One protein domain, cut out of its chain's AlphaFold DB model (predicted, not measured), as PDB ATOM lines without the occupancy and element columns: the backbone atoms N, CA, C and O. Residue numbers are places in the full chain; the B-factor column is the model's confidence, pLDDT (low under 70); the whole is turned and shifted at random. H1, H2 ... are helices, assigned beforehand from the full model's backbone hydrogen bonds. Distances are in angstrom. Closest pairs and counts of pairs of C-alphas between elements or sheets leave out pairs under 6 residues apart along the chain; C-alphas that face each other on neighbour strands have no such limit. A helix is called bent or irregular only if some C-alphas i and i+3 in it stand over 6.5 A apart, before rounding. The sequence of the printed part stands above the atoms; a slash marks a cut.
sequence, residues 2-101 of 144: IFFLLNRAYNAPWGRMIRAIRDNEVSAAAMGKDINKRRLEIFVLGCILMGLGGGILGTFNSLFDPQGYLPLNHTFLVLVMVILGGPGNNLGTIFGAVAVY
ATOM      1  N   ILE A   2     367.303 344.893 433.699       76.38
ATOM      2  CA  ILE A   2     368.250 346.023 433.791       76.38
ATOM      3  C   ILE A   2     369.653 345.619 434.285       76.38
ATOM      4  O   ILE A   2     370.650 346.049 433.718       76.38
ATOM      5  N   PHE A   3     369.741 344.708 435.262       79.25
ATOM      6  CA  PHE A   3     371.017 344.215 435.791       79.25
ATOM      7  C   PHE A   3     371.885 343.541 434.718       79.25
ATOM      8  O   PHE A   3     373.086 343.786 434.639       79.25
ATOM      9  N   PHE A   4     371.273 342.733 433.850       80.44
ATOM     10  CA  PHE A   4     371.981 342.056 432.764       80.44
ATOM     11  C   PHE A   4     372.508 343.057 431.727       80.44
ATOM     12  O   PHE A   4     373.654 342.953 431.292       80.44
ATOM     13  N   LEU A   5     371.697 344.064 431.383       77.75
ATOM     14  CA  LEU A   5     372.097 345.141 430.475       77.75
ATOM     15  C   LEU A   5     373.253 345.966 431.056       77.75
ATOM     16  O   LEU A   5     374.224 346.218 430.343       77.75
ATOM     17  N   LEU A   6     373.205 346.310 432.348       78.31
ATOM     18  CA  LEU A   6     374.289 347.024 433.028       78.31
ATOM     19  C   LEU A   6     375.569 346.190 433.107       78.31
ATOM     20  O   LEU A   6     376.647 346.709 432.832       78.31
ATOM     21  N   ASN A   7     375.477 344.902 433.444       82.56
ATOM     22  CA  ASN A   7     376.657 344.040 433.527       82.56
ATOM     23  C   ASN A   7     377.309 343.852 432.143       82.56
ATOM     24  O   ASN A   7     378.531 343.902 431.997       82.56
ATOM     25  N   ARG A   8     376.494 343.736 431.087       82.25
ATOM     26  CA  ARG A   8     376.987 343.672 429.706       82.25
ATOM     27  C   ARG A   8     377.632 344.987 429.264       82.25
ATOM     28  O   ARG A   8     378.707 344.953 428.671       82.25
ATOM     29  N   ALA A   9     377.035 346.131 429.598       77.75
ATOM     30  CA  ALA A   9     377.607 347.452 429.326       77.75
ATOM     31  C   ALA A   9     378.909 347.709 430.113       77.75
ATOM     32  O   ALA A   9     379.843 348.313 429.586       77.75
ATOM     33  N   TYR A  10     379.013 347.196 431.343       79.56
ATOM     34  CA  TYR A  10     380.191 347.344 432.203       79.56
ATOM     35  C   TYR A  10     381.411 346.545 431.713       79.56
ATOM     36  O   TYR A  10     382.553 347.009 431.834       79.56
ATOM     37  N   ASN A  11     381.168 345.357 431.148       83.12
ATOM     38  CA  ASN A  11     382.204 344.478 430.594       83.12
ATOM     39  C   ASN A  11     382.535 344.782 429.124       83.12
ATOM     40  O   ASN A  11     383.577 344.360 428.618       83.12
ATOM     41  N   ALA A  12     381.681 345.549 428.440       84.50
ATOM     42  CA  ALA A  12     381.929 346.000 427.081       84.50
ATOM     43  C   ALA A  12     383.252 346.796 426.972       84.50
ATOM     44  O   ALA A  12     383.691 347.434 427.938       84.50
ATOM     45  N   PRO A  13     383.898 346.817 425.786       82.69
ATOM     46  CA  PRO A  13     385.098 347.628 425.548       82.69
ATOM     47  C   PRO A  13     384.892 349.115 425.886       82.69
ATOM     48  O   PRO A  13     385.827 349.768 426.347       82.69
ATOM     49  N   TRP A  14     383.660 349.621 425.749       83.94
ATOM     50  CA  TRP A  14     383.273 350.976 426.154       83.94
ATOM     51  C   TRP A  14     383.405 351.203 427.673       83.94
ATOM     52  O   TRP A  14     384.063 352.152 428.094       83.94
ATOM     53  N   GLY A  15     382.899 350.288 428.510       84.56
ATOM     54  CA  GLY A  15     383.014 350.385 429.971       84.56
ATOM     55  C   GLY A  15     384.460 350.294 430.476       84.56
ATOM     56  O   GLY A  15     384.856 351.036 431.377       84.56
ATOM     57  N   ARG A  16     385.291 349.444 429.852       84.69
ATOM     58  CA  ARG A  16     386.737 349.369 430.147       84.69
ATOM     59  C   ARG A  16     387.467 350.667 429.807       84.69
ATOM     60  O   ARG A  16     388.321 351.108 430.570       84.69
ATOM     61  N   MET A  17     387.106 351.293 428.689       83.75
ATOM     62  CA  MET A  17     387.699 352.557 428.256       83.75
ATOM     63  C   MET A  17     387.390 353.713 429.217       83.75
ATOM     64  O   MET A  17     388.263 354.539 429.457       83.75
ATOM     65  N   ILE A  18     386.192 353.762 429.800       84.88
ATOM     66  CA  ILE A  18     385.814 354.814 430.757       84.88
ATOM     67  C   ILE A  18     386.597 354.697 432.065       84.88
ATOM     68  O   ILE A  18     387.028 355.710 432.609       84.88
ATOM     69  N   ARG A  19     386.835 353.471 432.549       86.50
ATOM     70  CA  ARG A  19     387.688 353.245 433.729       86.50
ATOM     71  C   ARG A  19     389.112 353.749 433.494       86.50
ATOM     72  O   ARG A  19     389.636 354.468 434.332       86.50
ATOM     73  N   ALA A  20     389.668 353.495 432.309       83.44
ATOM     74  CA  ALA A  20     390.981 354.022 431.937       83.44
ATOM     75  C   ALA A  20     391.023 355.566 431.894       83.44
ATOM     76  O   ALA A  20     392.012 356.153 432.320       83.44
ATOM     77  N   ILE A  21     389.951 356.227 431.431       86.69
ATOM     78  CA  ILE A  21     389.844 357.701 431.457       86.69
ATOM     79  C   ILE A  21     389.790 358.231 432.898       86.69
ATOM     80  O   ILE A  21     390.362 359.281 433.172       86.69
ATOM     81  N   ARG A  22     389.108 357.525 433.814       85.06
ATOM     82  CA  ARG A  22     389.013 357.911 435.232       85.06
ATOM     83  C   ARG A  22     390.368 357.854 435.937       85.06
ATOM     84  O   ARG A  22     390.639 358.708 436.771       85.06
ATOM     85  N   ASP A  23     391.179 356.846 435.628       85.50
ATOM     86  CA  ASP A  23     392.443 356.623 436.330       85.50
ATOM     87  C   ASP A  23     393.556 357.569 435.836       85.50
ATOM     88  O   ASP A  23     394.389 357.992 436.636       85.50
ATOM     89  N   ASN A  24     393.585 357.935 434.542       85.88
ATOM     90  CA  ASN A  24     394.519 358.949 434.037       85.88
ATOM     91  C   ASN A  24     394.043 359.611 432.727       85.88
ATOM     92  O   ASN A  24     394.141 359.034 431.638       85.88
ATOM     93  N   GLU A  25     393.546 360.847 432.811       83.31
ATOM     94  CA  GLU A  25     392.975 361.551 431.654       83.31
ATOM     95  C   GLU A  25     394.030 362.003 430.634       83.31
ATOM     96  O   GLU A  25     393.783 361.945 429.428       83.31
ATOM     97  N   VAL A  26     395.235 362.365 431.088       82.94
ATOM     98  CA  VAL A  26     396.337 362.822 430.221       82.94
ATOM     99  C   VAL A  26     396.802 361.689 429.301       82.94
ATOM    100  O   VAL A  26     396.947 361.879 428.093       82.94
ATOM    101  N   SER A  27     396.945 360.477 429.845       77.69
ATOM    102  CA  SER A  27     397.306 359.282 429.073       77.69
ATOM    103  C   SER A  27     396.219 358.889 428.069       77.69
ATOM    104  O   SER A  27     396.521 358.463 426.955       77.69
ATOM    105  N   ALA A  28     394.943 359.059 428.429       79.50
ATOM    106  CA  ALA A  28     393.831 358.790 427.522       79.50
ATOM    107  C   ALA A  28     393.756 359.809 426.369       79.50
ATOM    108  O   ALA A  28     393.469 359.418 425.234       79.50
ATOM    109  N   ALA A  29     394.057 361.083 426.639       82.50
ATOM    110  CA  ALA A  29     394.147 362.131 425.624       82.50
ATOM    111  C   ALA A  29     395.326 361.902 424.663       82.50
ATOM    112  O   ALA A  29     395.162 362.046 423.452       82.50
ATOM    113  N   ALA A  30     396.483 361.466 425.176       80.75
ATOM    114  CA  ALA A  30     397.663 361.151 424.365       80.75
ATOM    115  C   ALA A  30     397.426 359.996 423.370       80.75
ATOM    116  O   ALA A  30     398.034 359.952 422.306       80.75
ATOM    117  N   MET A  31     396.492 359.090 423.677       80.94
ATOM    118  CA  MET A  31     396.040 358.033 422.764       80.94
ATOM    119  C   MET A  31     395.039 358.511 421.691       80.94
ATOM    120  O   MET A  31     394.480 357.682 420.970       80.94
ATOM    121  N   GLY A  32     394.766 359.817 421.593       79.06
ATOM    122  CA  GLY A  32     393.866 360.393 420.589       79.06
ATOM    123  C   GLY A  32     392.377 360.129 420.841       79.06
ATOM    124  O   GLY A  32     391.575 360.186 419.912       79.06
ATOM    125  N   LYS A  33     391.979 359.799 422.079       79.38
ATOM    126  CA  LYS A  33     390.565 359.593 422.435       79.38
ATOM    127  C   LYS A  33     389.913 360.894 422.900       79.38
ATOM    128  O   LYS A  33     390.352 361.510 423.865       79.38
ATOM    129  N   ASP A  34     388.782 361.234 422.285       83.94
ATOM    130  CA  ASP A  34     387.948 362.374 422.681       83.94
ATOM    131  C   ASP A  34     387.292 362.157 424.061       83.94
ATOM    132  O   ASP A  34     386.273 361.470 424.177       83.94
ATOM    133  N   ILE A  35     387.829 362.776 425.117       84.56
ATOM    134  CA  ILE A  35     387.307 362.653 426.495       84.56
ATOM    135  C   ILE A  35     385.912 363.287 426.628       84.56
ATOM    136  O   ILE A  35     385.010 362.699 427.231       84.56
ATOM    137  N   ASN A  36     385.707 364.461 426.022       87.38
ATOM    138  CA  ASN A  36     384.457 365.219 426.140       87.38
ATOM    139  C   ASN A  36     383.255 364.469 425.549       87.38
ATOM    140  O   ASN A  36     382.205 364.404 426.185       87.38
ATOM    141  N   LYS A  37     383.420 363.829 424.381       87.25
ATOM    142  CA  LYS A  37     382.354 363.021 423.762       87.25
ATOM    143  C   LYS A  37     381.935 361.863 424.668       87.25
ATOM    144  O   LYS A  37     380.749 361.614 424.842       87.25
ATOM    145  N   ARG A  38     382.900 361.201 425.314       87.44
ATOM    146  CA  ARG A  38     382.631 360.070 426.217       87.44
ATOM    147  C   ARG A  38     381.948 360.491 427.512       87.44
ATOM    148  O   ARG A  38     381.054 359.785 427.965       87.44
ATOM    149  N   ARG A  39     382.304 361.647 428.082       87.81
ATOM    150  CA  ARG A  39     381.581 362.218 429.234       87.81
ATOM    151  C   ARG A  39     380.121 362.523 428.877       87.81
ATOM    152  O   ARG A  39     379.232 362.179 429.652       87.81
ATOM    153  N   LEU A  40     379.875 363.089 427.691       91.69
ATOM    154  CA  LEU A  40     378.522 363.391 427.216       91.69
ATOM    155  C   LEU A  40     377.686 362.119 426.999       91.69
ATOM    156  O   LEU A  40     376.545 362.059 427.442       91.69
ATOM    157  N   GLU A  41     378.263 361.080 426.384       90.69
ATOM    158  CA  GLU A  41     377.603 359.776 426.206       90.69
ATOM    159  C   GLU A  41     377.139 359.182 427.548       90.69
ATOM    160  O   GLU A  41     375.993 358.753 427.670       90.69
ATOM    161  N   ILE A  42     378.000 359.188 428.575       89.06
ATOM    162  CA  ILE A  42     377.663 358.665 429.912       89.06
ATOM    163  C   ILE A  42     376.561 359.501 430.567       89.06
ATOM    164  O   ILE A  42     375.651 358.942 431.180       89.06
ATOM    165  N   PHE A  43     376.627 360.826 430.428       92.38
ATOM    166  CA  PHE A  43     375.618 361.730 430.971       92.38
ATOM    167  C   PHE A  43     374.240 361.463 430.355       92.38
ATOM    168  O   PHE A  43     373.271 361.250 431.081       92.38
ATOM    169  N   VAL A  44     374.166 361.368 429.023       94.50
ATOM    170  CA  VAL A  44     372.921 361.070 428.300       94.50
ATOM    171  C   VAL A  44     372.358 359.704 428.707       94.50
ATOM    172  O   VAL A  44     371.165 359.595 428.988       94.50
ATOM    173  N   LEU A  45     373.203 358.672 428.811       89.50
ATOM    174  CA  LEU A  45     372.776 357.345 429.271       89.50
ATOM    175  C   LEU A  45     372.226 357.371 430.708       89.50
ATOM    176  O   LEU A  45     371.230 356.704 430.992       89.50
ATOM    177  N   GLY A  46     372.832 358.161 431.600       89.25
ATOM    178  CA  GLY A  46     372.335 358.370 432.961       89.25
ATOM    179  C   GLY A  46     370.965 359.053 432.990       89.25
ATOM    180  O   GLY A  46     370.058 358.582 433.677       89.25
ATOM    181  N   CYS A  47     370.784 360.114 432.197       91.94
ATOM    182  CA  CYS A  47     369.512 360.832 432.090       91.94
ATOM    183  C   CYS A  47     368.378 359.940 431.568       91.94
ATOM    184  O   CYS A  47     367.269 360.010 432.092       91.94
ATOM    185  N   ILE A  48     368.650 359.076 430.584       92.75
ATOM    186  CA  ILE A  48     367.652 358.138 430.045       92.75
ATOM    187  C   ILE A  48     367.162 357.184 431.141       92.75
ATOM    188  O   ILE A  48     365.956 357.007 431.304       92.75
ATOM    189  N   LEU A  49     368.079 356.592 431.915       88.31
ATOM    190  CA  LEU A  49     367.725 355.662 432.991       88.31
ATOM    191  C   LEU A  49     366.959 356.356 434.126       88.31
ATOM    192  O   LEU A  49     365.966 355.812 434.609       88.31
ATOM    193  N   MET A  50     367.381 357.563 434.519       88.44
ATOM    194  CA  MET A  50     366.696 358.352 435.549       88.44
ATOM    195  C   MET A  50     365.297 358.792 435.106       88.44
ATOM    196  O   MET A  50     364.349 358.680 435.881       88.44
ATOM    197  N   GLY A  51     365.145 359.229 433.853       89.12
ATOM    198  CA  GLY A  51     363.851 359.610 433.287       89.12
ATOM    199  C   GLY A  51     362.867 358.440 433.236       89.12
ATOM    200  O   GLY A  51     361.711 358.591 433.620       89.12
ATOM    201  N   LEU A  52     363.340 357.252 432.843       90.75
ATOM    202  CA  LEU A  52     362.540 356.024 432.862       90.75
ATOM    203  C   LEU A  52     362.096 355.655 434.282       90.75
ATOM    204  O   LEU A  52     360.924 355.352 434.496       90.75
ATOM    205  N   GLY A  53     363.007 355.720 435.257       86.88
ATOM    206  CA  GLY A  53     362.688 355.445 436.660       86.88
ATOM    207  C   GLY A  53     361.635 356.402 437.225       86.88
ATOM    208  O   GLY A  53     360.644 355.957 437.803       86.88
ATOM    209  N   GLY A  54     361.809 357.707 437.000       82.69
ATOM    210  CA  GLY A  54     360.862 358.731 437.445       82.69
ATOM    211  C   GLY A  54     359.493 358.627 436.767       82.69
ATOM    212  O   GLY A  54     358.469 358.730 437.439       82.69
ATOM    213  N   GLY A  55     359.452 358.360 435.457       87.38
ATOM    214  CA  GLY A  55     358.197 358.201 434.712       87.38
ATOM    215  C   GLY A  55     357.374 356.992 435.166       87.38
ATOM    216  O   GLY A  55     356.147 357.073 435.281       87.38
ATOM    217  N   ILE A  56     358.049 355.888 435.503       87.75
ATOM    218  CA  ILE A  56     357.402 354.709 436.092       87.75
ATOM    219  C   ILE A  56     356.828 355.064 437.471       87.75
ATOM    220  O   ILE A  56     355.650 354.816 437.720       87.75
ATOM    221  N   LEU A  57     357.619 355.706 438.339       80.62
ATOM    222  CA  LEU A  57     357.180 356.155 439.669       80.62
ATOM    223  C   LEU A  57     355.972 357.100 439.615       80.62
ATOM    224  O   LEU A  57     355.068 356.977 440.441       80.62
ATOM    225  N   GLY A  58     355.933 358.010 438.641       81.69
ATOM    226  CA  GLY A  58     354.799 358.910 438.428       81.69
ATOM    227  C   GLY A  58     353.519 358.163 438.058       81.69
ATOM    228  O   GLY A  58     352.464 358.449 438.610       81.69
ATOM    229  N   THR A  59     353.618 357.153 437.190       83.06
ATOM    230  CA  THR A  59     352.469 356.307 436.819       83.06
ATOM    231  C   THR A  59     351.964 355.463 437.995       83.06
ATOM    232  O   THR A  59     350.769 355.210 438.098       83.06
ATOM    233  N   PHE A  60     352.855 355.031 438.893       79.00
ATOM    234  CA  PHE A  60     352.466 354.274 440.087       79.00
ATOM    235  C   PHE A  60     351.738 355.126 441.136       79.00
ATOM    236  O   PHE A  60     350.847 354.620 441.815       79.00
ATOM    237  N   ASN A  61     352.088 356.406 441.269       74.75
ATOM    238  CA  ASN A  61     351.519 357.308 442.272       74.75
ATOM    239  C   ASN A  61     350.370 358.150 441.696       74.75
ATOM    240  O   ASN A  61     350.408 359.366 441.806       74.75
ATOM    241  N   SER A  62     349.342 357.531 441.095       68.75
ATOM    242  CA  SER A  62     348.208 358.185 440.394       68.75
ATOM    243  C   SER A  62     347.508 359.362 441.114       68.75
ATOM    244  O   SER A  62     346.664 360.026 440.514       68.75
ATOM    245  N   LEU A  63     347.830 359.626 442.383       71.75
ATOM    246  CA  LEU A  63     347.414 360.774 443.180       71.75
ATOM    247  C   LEU A  63     348.653 361.563 443.639       71.75
ATOM    248  O   LEU A  63     349.485 361.052 444.388       71.75
ATOM    249  N   PHE A  64     348.753 362.826 443.223       66.50
ATOM    250  CA  PHE A  64     349.826 363.725 443.647       66.50
ATOM    251  C   PHE A  64     349.484 364.376 444.992       66.50
ATOM    252  O   PHE A  64     348.819 365.411 445.029       66.50
ATOM    253  N   ASP A  65     349.943 363.786 446.097       71.56
ATOM    254  CA  ASP A  65     349.897 364.435 447.411       71.56
ATOM    255  C   ASP A  65     351.168 365.283 447.636       71.56
ATOM    256  O   ASP A  65     352.265 364.723 447.744       71.56
ATOM    257  N   PRO A  66     351.071 366.625 447.730       64.88
ATOM    258  CA  PRO A  66     352.226 367.494 447.956       64.88
ATOM    259  C   PRO A  66     352.950 367.242 449.291       64.88
ATOM    260  O   PRO A  66     354.101 367.654 449.425       64.88
ATOM    261  N   GLN A  67     352.334 366.557 450.262       68.62
ATOM    262  CA  GLN A  67     352.996 366.185 451.520       68.62
ATOM    263  C   GLN A  67     353.880 364.929 451.394       68.62
ATOM    264  O   GLN A  67     354.781 364.731 452.206       68.62
ATOM    265  N   GLY A  68     353.681 364.094 450.369       64.31
ATOM    266  CA  GLY A  68     354.457 362.862 450.163       64.31
ATOM    267  C   GLY A  68     355.813 363.072 449.476       64.31
ATOM    268  O   GLY A  68     356.732 362.268 449.643       64.31
ATOM    269  N   TYR A  69     355.981 364.172 448.738       64.12
ATOM    270  CA  TYR A  69     357.178 364.457 447.932       64.12
ATOM    271  C   TYR A  69     358.218 365.321 448.658       64.12
ATOM    272  O   TYR A  69     358.887 366.151 448.037       64.12
ATOM    273  N   LEU A  70     358.400 365.144 449.971       73.12
ATOM    274  CA  LEU A  70     359.499 365.823 450.658       73.12
ATOM    275  C   LEU A  70     360.849 365.314 450.103       73.12
ATOM    276  O   LEU A  70     361.121 364.109 450.178       73.12
ATOM    277  N   PRO A  71     361.734 366.203 449.601       67.00
ATOM    278  CA  PRO A  71     363.011 365.810 448.992       67.00
ATOM    279  C   PRO A  71     363.867 364.935 449.915       67.00
ATOM    280  O   PRO A  71     364.537 364.006 449.472       67.00
ATOM    281  N   LEU A  72     363.782 365.209 451.217       66.75
ATOM    282  CA  LEU A  72     364.512 364.523 452.277       66.75
ATOM    283  C   LEU A  72     364.166 363.030 452.384       66.75
ATOM    284  O   LEU A  72     365.021 362.240 452.760       66.75
ATOM    285  N   ASN A  73     362.947 362.633 452.016       67.81
ATOM    286  CA  ASN A  73     362.506 361.241 452.094       67.81
ATOM    287  C   ASN A  73     362.658 360.492 450.767       67.81
ATOM    288  O   ASN A  73     362.858 359.285 450.774       67.81
ATOM    289  N   HIS A  74     362.583 361.184 449.628       71.88
ATOM    290  CA  HIS A  74     362.550 360.518 448.323       71.88
ATOM    291  C   HIS A  74     363.926 360.421 447.651       71.88
ATOM    292  O   HIS A  74     364.328 359.346 447.216       71.88
ATOM    293  N   THR A  75     364.687 361.519 447.564       79.69
ATOM    294  CA  THR A  75     365.963 361.521 446.819       79.69
ATOM    295  C   THR A  75     367.137 361.098 447.690       79.69
ATOM    296  O   THR A  75     368.000 360.343 447.240       79.69
ATOM    297  N   PHE A  76     367.150 361.528 448.956       82.12
ATOM    298  CA  PHE A  76     368.205 361.173 449.904       82.12
ATOM    299  C   PHE A  76     368.260 359.663 450.147       82.12
ATOM    300  O   PHE A  76     369.337 359.075 450.186       82.12
ATOM    301  N   LEU A  77     367.103 359.011 450.227       82.56
ATOM    302  CA  LEU A  77     367.031 357.584 450.505       82.56
ATOM    303  C   LEU A  77     367.547 356.719 449.372       82.56
ATOM    304  O   LEU A  77     368.279 355.767 449.616       82.56
ATOM    305  N   VAL A  78     367.237 357.093 448.132       84.69
ATOM    306  CA  VAL A  78     367.808 356.442 446.950       84.69
ATOM    307  C   VAL A  78     369.333 356.587 446.946       84.69
ATOM    308  O   VAL A  78     370.050 355.650 446.601       84.69
ATOM    309  N   LEU A  79     369.853 357.729 447.396       86.25
ATOM    310  CA  LEU A  79     371.292 357.951 447.545       86.25
ATOM    311  C   LEU A  79     371.901 357.042 448.623       86.25
ATOM    312  O   LEU A  79     372.925 356.407 448.379       86.25
ATOM    313  N   VAL A  80     371.240 356.910 449.777       87.25
ATOM    314  CA  VAL A  80     371.652 356.003 450.863       87.25
ATOM    315  C   VAL A  80     371.651 354.544 450.400       87.25
ATOM    316  O   VAL A  80     372.619 353.834 450.657       87.25
ATOM    317  N   MET A  81     370.622 354.110 449.665       88.69
ATOM    318  CA  MET A  81     370.547 352.769 449.071       88.69
ATOM    319  C   MET A  81     371.786 352.451 448.222       88.69
ATOM    320  O   MET A  81     372.361 351.366 448.327       88.69
ATOM    321  N   VAL A  82     372.213 353.407 447.390       87.31
ATOM    322  CA  VAL A  82     373.362 353.239 446.491       87.31
ATOM    323  C   VAL A  82     374.687 353.282 447.248       87.31
ATOM    324  O   VAL A  82     375.559 352.453 446.984       87.31
ATOM    325  N   ILE A  83     374.838 354.210 448.199       89.00
ATOM    326  CA  ILE A  83     376.049 354.332 449.023       89.00
ATOM    327  C   ILE A  83     376.259 353.065 449.854       89.00
ATOM    328  O   ILE A  83     377.370 352.536 449.868       89.00
ATOM    329  N   LEU A  84     375.201 352.544 450.486       89.31
ATOM    330  CA  LEU A  84     375.260 351.316 451.284       89.31
ATOM    331  C   LEU A  84     375.735 350.120 450.448       89.31
ATOM    332  O   LEU A  84     376.498 349.287 450.927       89.31
ATOM    333  N   GLY A  85     375.302 350.048 449.189       86.00
ATOM    334  CA  GLY A  85     375.713 348.996 448.266       86.00
ATOM    335  C   GLY A  85     377.133 349.132 447.696       86.00
ATOM    336  O   GLY A  85     377.646 348.175 447.119       86.00
ATOM    337  N   GLY A  86     377.779 350.289 447.864       85.00
ATOM    338  CA  GLY A  86     379.158 350.547 447.449       85.00
ATOM    339  C   GLY A  86     379.311 351.028 445.990       85.00
ATOM    340  O   GLY A  86     378.743 350.434 445.064       85.00
ATOM    341  N   PRO A  87     380.114 352.082 445.733       72.06
ATOM    342  CA  PRO A  87     380.337 352.595 444.385       72.06
ATOM    343  C   PRO A  87     381.239 351.648 443.577       72.06
ATOM    344  O   PRO A  87     382.391 351.407 443.930       72.06
ATOM    345  N   GLY A  88     380.732 351.136 442.452       72.56
ATOM    346  CA  GLY A  88     381.515 350.347 441.488       72.56
ATOM    347  C   GLY A  88     381.175 348.856 441.415       72.56
ATOM    348  O   GLY A  88     381.695 348.178 440.529       72.56
ATOM    349  N   ASN A  89     380.277 348.352 442.270       81.94
ATOM    350  CA  ASN A  89     379.763 346.987 442.174       81.94
ATOM    351  C   ASN A  89     378.237 346.961 441.994       81.94
ATOM    352  O   ASN A  89     377.488 347.172 442.944       81.94
ATOM    353  N   ASN A  90     377.779 346.604 440.789       84.38
ATOM    354  CA  ASN A  90     376.349 346.534 440.455       84.38
ATOM    355  C   ASN A  90     375.566 345.573 441.371       84.38
ATOM    356  O   ASN A  90     374.396 345.816 441.652       84.38
ATOM    357  N   LEU A  91     376.195 344.478 441.824       86.06
ATOM    358  CA  LEU A  91     375.562 343.526 442.745       86.06
ATOM    359  C   LEU A  91     375.381 344.133 444.139       86.06
ATOM    360  O   LEU A  91     374.306 344.011 444.719       86.06
ATOM    361  N   GLY A  92     376.405 344.824 444.644       86.25
ATOM    362  CA  GLY A  92     376.355 345.498 445.940       86.25
ATOM    363  C   GLY A  92     375.261 346.563 445.988       86.25
ATOM    364  O   GLY A  92     374.457 346.566 446.915       86.25
ATOM    365  N   THR A  93     375.137 347.386 444.941       87.56
ATOM    366  CA  THR A  93     374.067 348.394 444.820       87.56
ATOM    367  C   THR A  93     372.664 347.786 444.902       87.56
ATOM    368  O   THR A  93     371.790 348.356 445.549       87.56
ATOM    369  N   ILE A  94     372.436 346.615 444.295       88.31
ATOM    370  CA  ILE A  94     371.134 345.932 444.361       88.31
ATOM    371  C   ILE A  94     370.866 345.401 445.769       88.31
ATOM    372  O   ILE A  94     369.775 345.611 446.291       88.31
ATOM    373  N   PHE A  95     371.848 344.750 446.398       89.12
ATOM    374  CA  PHE A  95     371.698 344.284 447.778       89.12
ATOM    375  C   PHE A  95     371.443 345.446 448.746       89.12
ATOM    376  O   PHE A  95     370.565 345.332 449.597       89.12
ATOM    377  N   GLY A  96     372.136 346.578 448.576       88.44
ATOM    378  CA  GLY A  96     371.914 347.795 449.359       88.44
ATOM    379  C   GLY A  96     370.507 348.368 449.176       88.44
ATOM    380  O   GLY A  96     369.823 348.644 450.160       88.44
ATOM    381  N   ALA A  97     370.032 348.464 447.930       88.56
ATOM    382  CA  ALA A  97     368.676 348.919 447.632       88.56
ATOM    383  C   ALA A  97     367.605 348.005 448.239       88.56
ATOM    384  O   ALA A  97     366.678 348.492 448.880       88.56
ATOM    385  N   VAL A  98     367.751 346.684 448.097       90.06
ATOM    386  CA  VAL A  98     366.802 345.710 448.657       90.06
ATOM    387  C   VAL A  98     366.807 345.744 450.186       90.06
ATOM    388  O   VAL A  98     365.739 345.760 450.790       90.06
ATOM    389  N   ALA A  99     367.978 345.799 450.822       89.81
ATOM    390  CA  ALA A  99     368.082 345.827 452.280       89.81
ATOM    391  C   ALA A  99     367.403 347.066 452.879       89.81
ATOM    392  O   ALA A  99     366.585 346.949 453.791       89.81
ATOM    393  N   VAL A 100     367.690 348.251 452.336       87.88
ATOM    394  CA  VAL A 100     367.074 349.501 452.802       87.88
ATOM    395  C   VAL A 100     365.580 349.530 452.490       87.88
ATOM    396  O   VAL A 100     364.801 349.980 453.324       87.88
ATOM    397  N   TYR A 101     365.158 349.006 451.339       86.44
ATOM    398  CA  TYR A 101     363.739 348.897 451.002       86.44
ATOM    399  C   TYR A 101     362.975 348.010 451.997       86.44
ATOM    400  O   TYR A 101     361.882 348.366 452.431       86.44
TER     401      TYR A 101
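AT A GLANCE: This is residues 2 to 101 of the 144 residues of an uncharacterized protein of Halomonas sulfidaeris (UniProt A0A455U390). A loose, open frame of helices lies round a poorly filled middle: the long helix H4 makes one long side, H1 leads into H2, H2 and the short H3 make the turn at one end, and H5 and H6 pack together as a pair, with H6 meeting H1 at Asn 90. Residues 43 to 48 and 50 to 76 stand free, among them much of H4 and the link that leads from it to H5. The printed part has 100 residues with six named helices, H1 to H6 in chain order, and no named strand; its class is all helix. The whole is loose, a rod spanning 53 by 25 by 24 A, with a radius of gyration of the C-alphas of 17.0 A.

IN THESE COORDINATES: Find C-alpha 35 at (387.307, 362.653, 426.495); from there H4, residues 35 to 60, runs 38.3 A to C-alpha 60 at (352.466, 354.274, 440.087). Before it, look for H1 at residues 2 to 11, 14.4 A long, H2 at residues 13 to 23, 15.8 A long, and H3 at residues 25 to 30, 8.7 A long. After it come H5, residues 71 to 85, 21.1 A long, and H6, residues 90 to 101, 16.6 A long, ending with C-alpha 101 at (363.739, 348.897, 451.002). H5 is neither bent nor irregular, but only just: C-alphas 72 and 75 are 6.4 A apart.

HOW THE PARTS SIT: Start at Ile 35, with which alone H4 touches H3, only just and only at the corner; the closest C-alphas, of Ala 29 and Ile 35, are 6.9 A apart. H2 and H3 also only just touch, with 3 pairs of C-alphas within 8 A, and only at the corner; their closest C-alphas, of Ile 21 and Ala 28, are 5.7 A apart. H2 and H4 are close but not clearly touching, with the C-alphas of Ile 21 and Ile 35 closest at 7.5 A. H1 and H2 are close but not clearly touching, with the C-alphas of Ala 9 and Gly 15 closest at 6.2 A. H1 only just touches H6, with residue 90 alone of H6; the closest C-alphas, of Asn 7 and Asn 90, are 7.4 A apart, at a shallow tilt of 30 degrees, opposite ways. H5 touches H6 with 22 pairs of C-alphas within 8 A, the closest those of Gly 85 and Thr 93 at 3.9 A, at a steep tilt of 46 degrees, opposite ways. H4 is apart from H1, H5 and H6. In H1, H2, H3, H4 and H6 every O i to N i+4 pair is within hydrogen-bond range; in H5 it is 8 of 11.

THE WHOLE: Look at Ala 30 and Leu 63 for the two C-alphas farthest apart, 53.7 A. The printed part has no cut and no long link; H4 to H5, with 10 residues between them, is short. The mean pLDDT of the printed part is 82.6, and you will find it under 70 at residues 62, 64, 66 to 69 and 71 to 73.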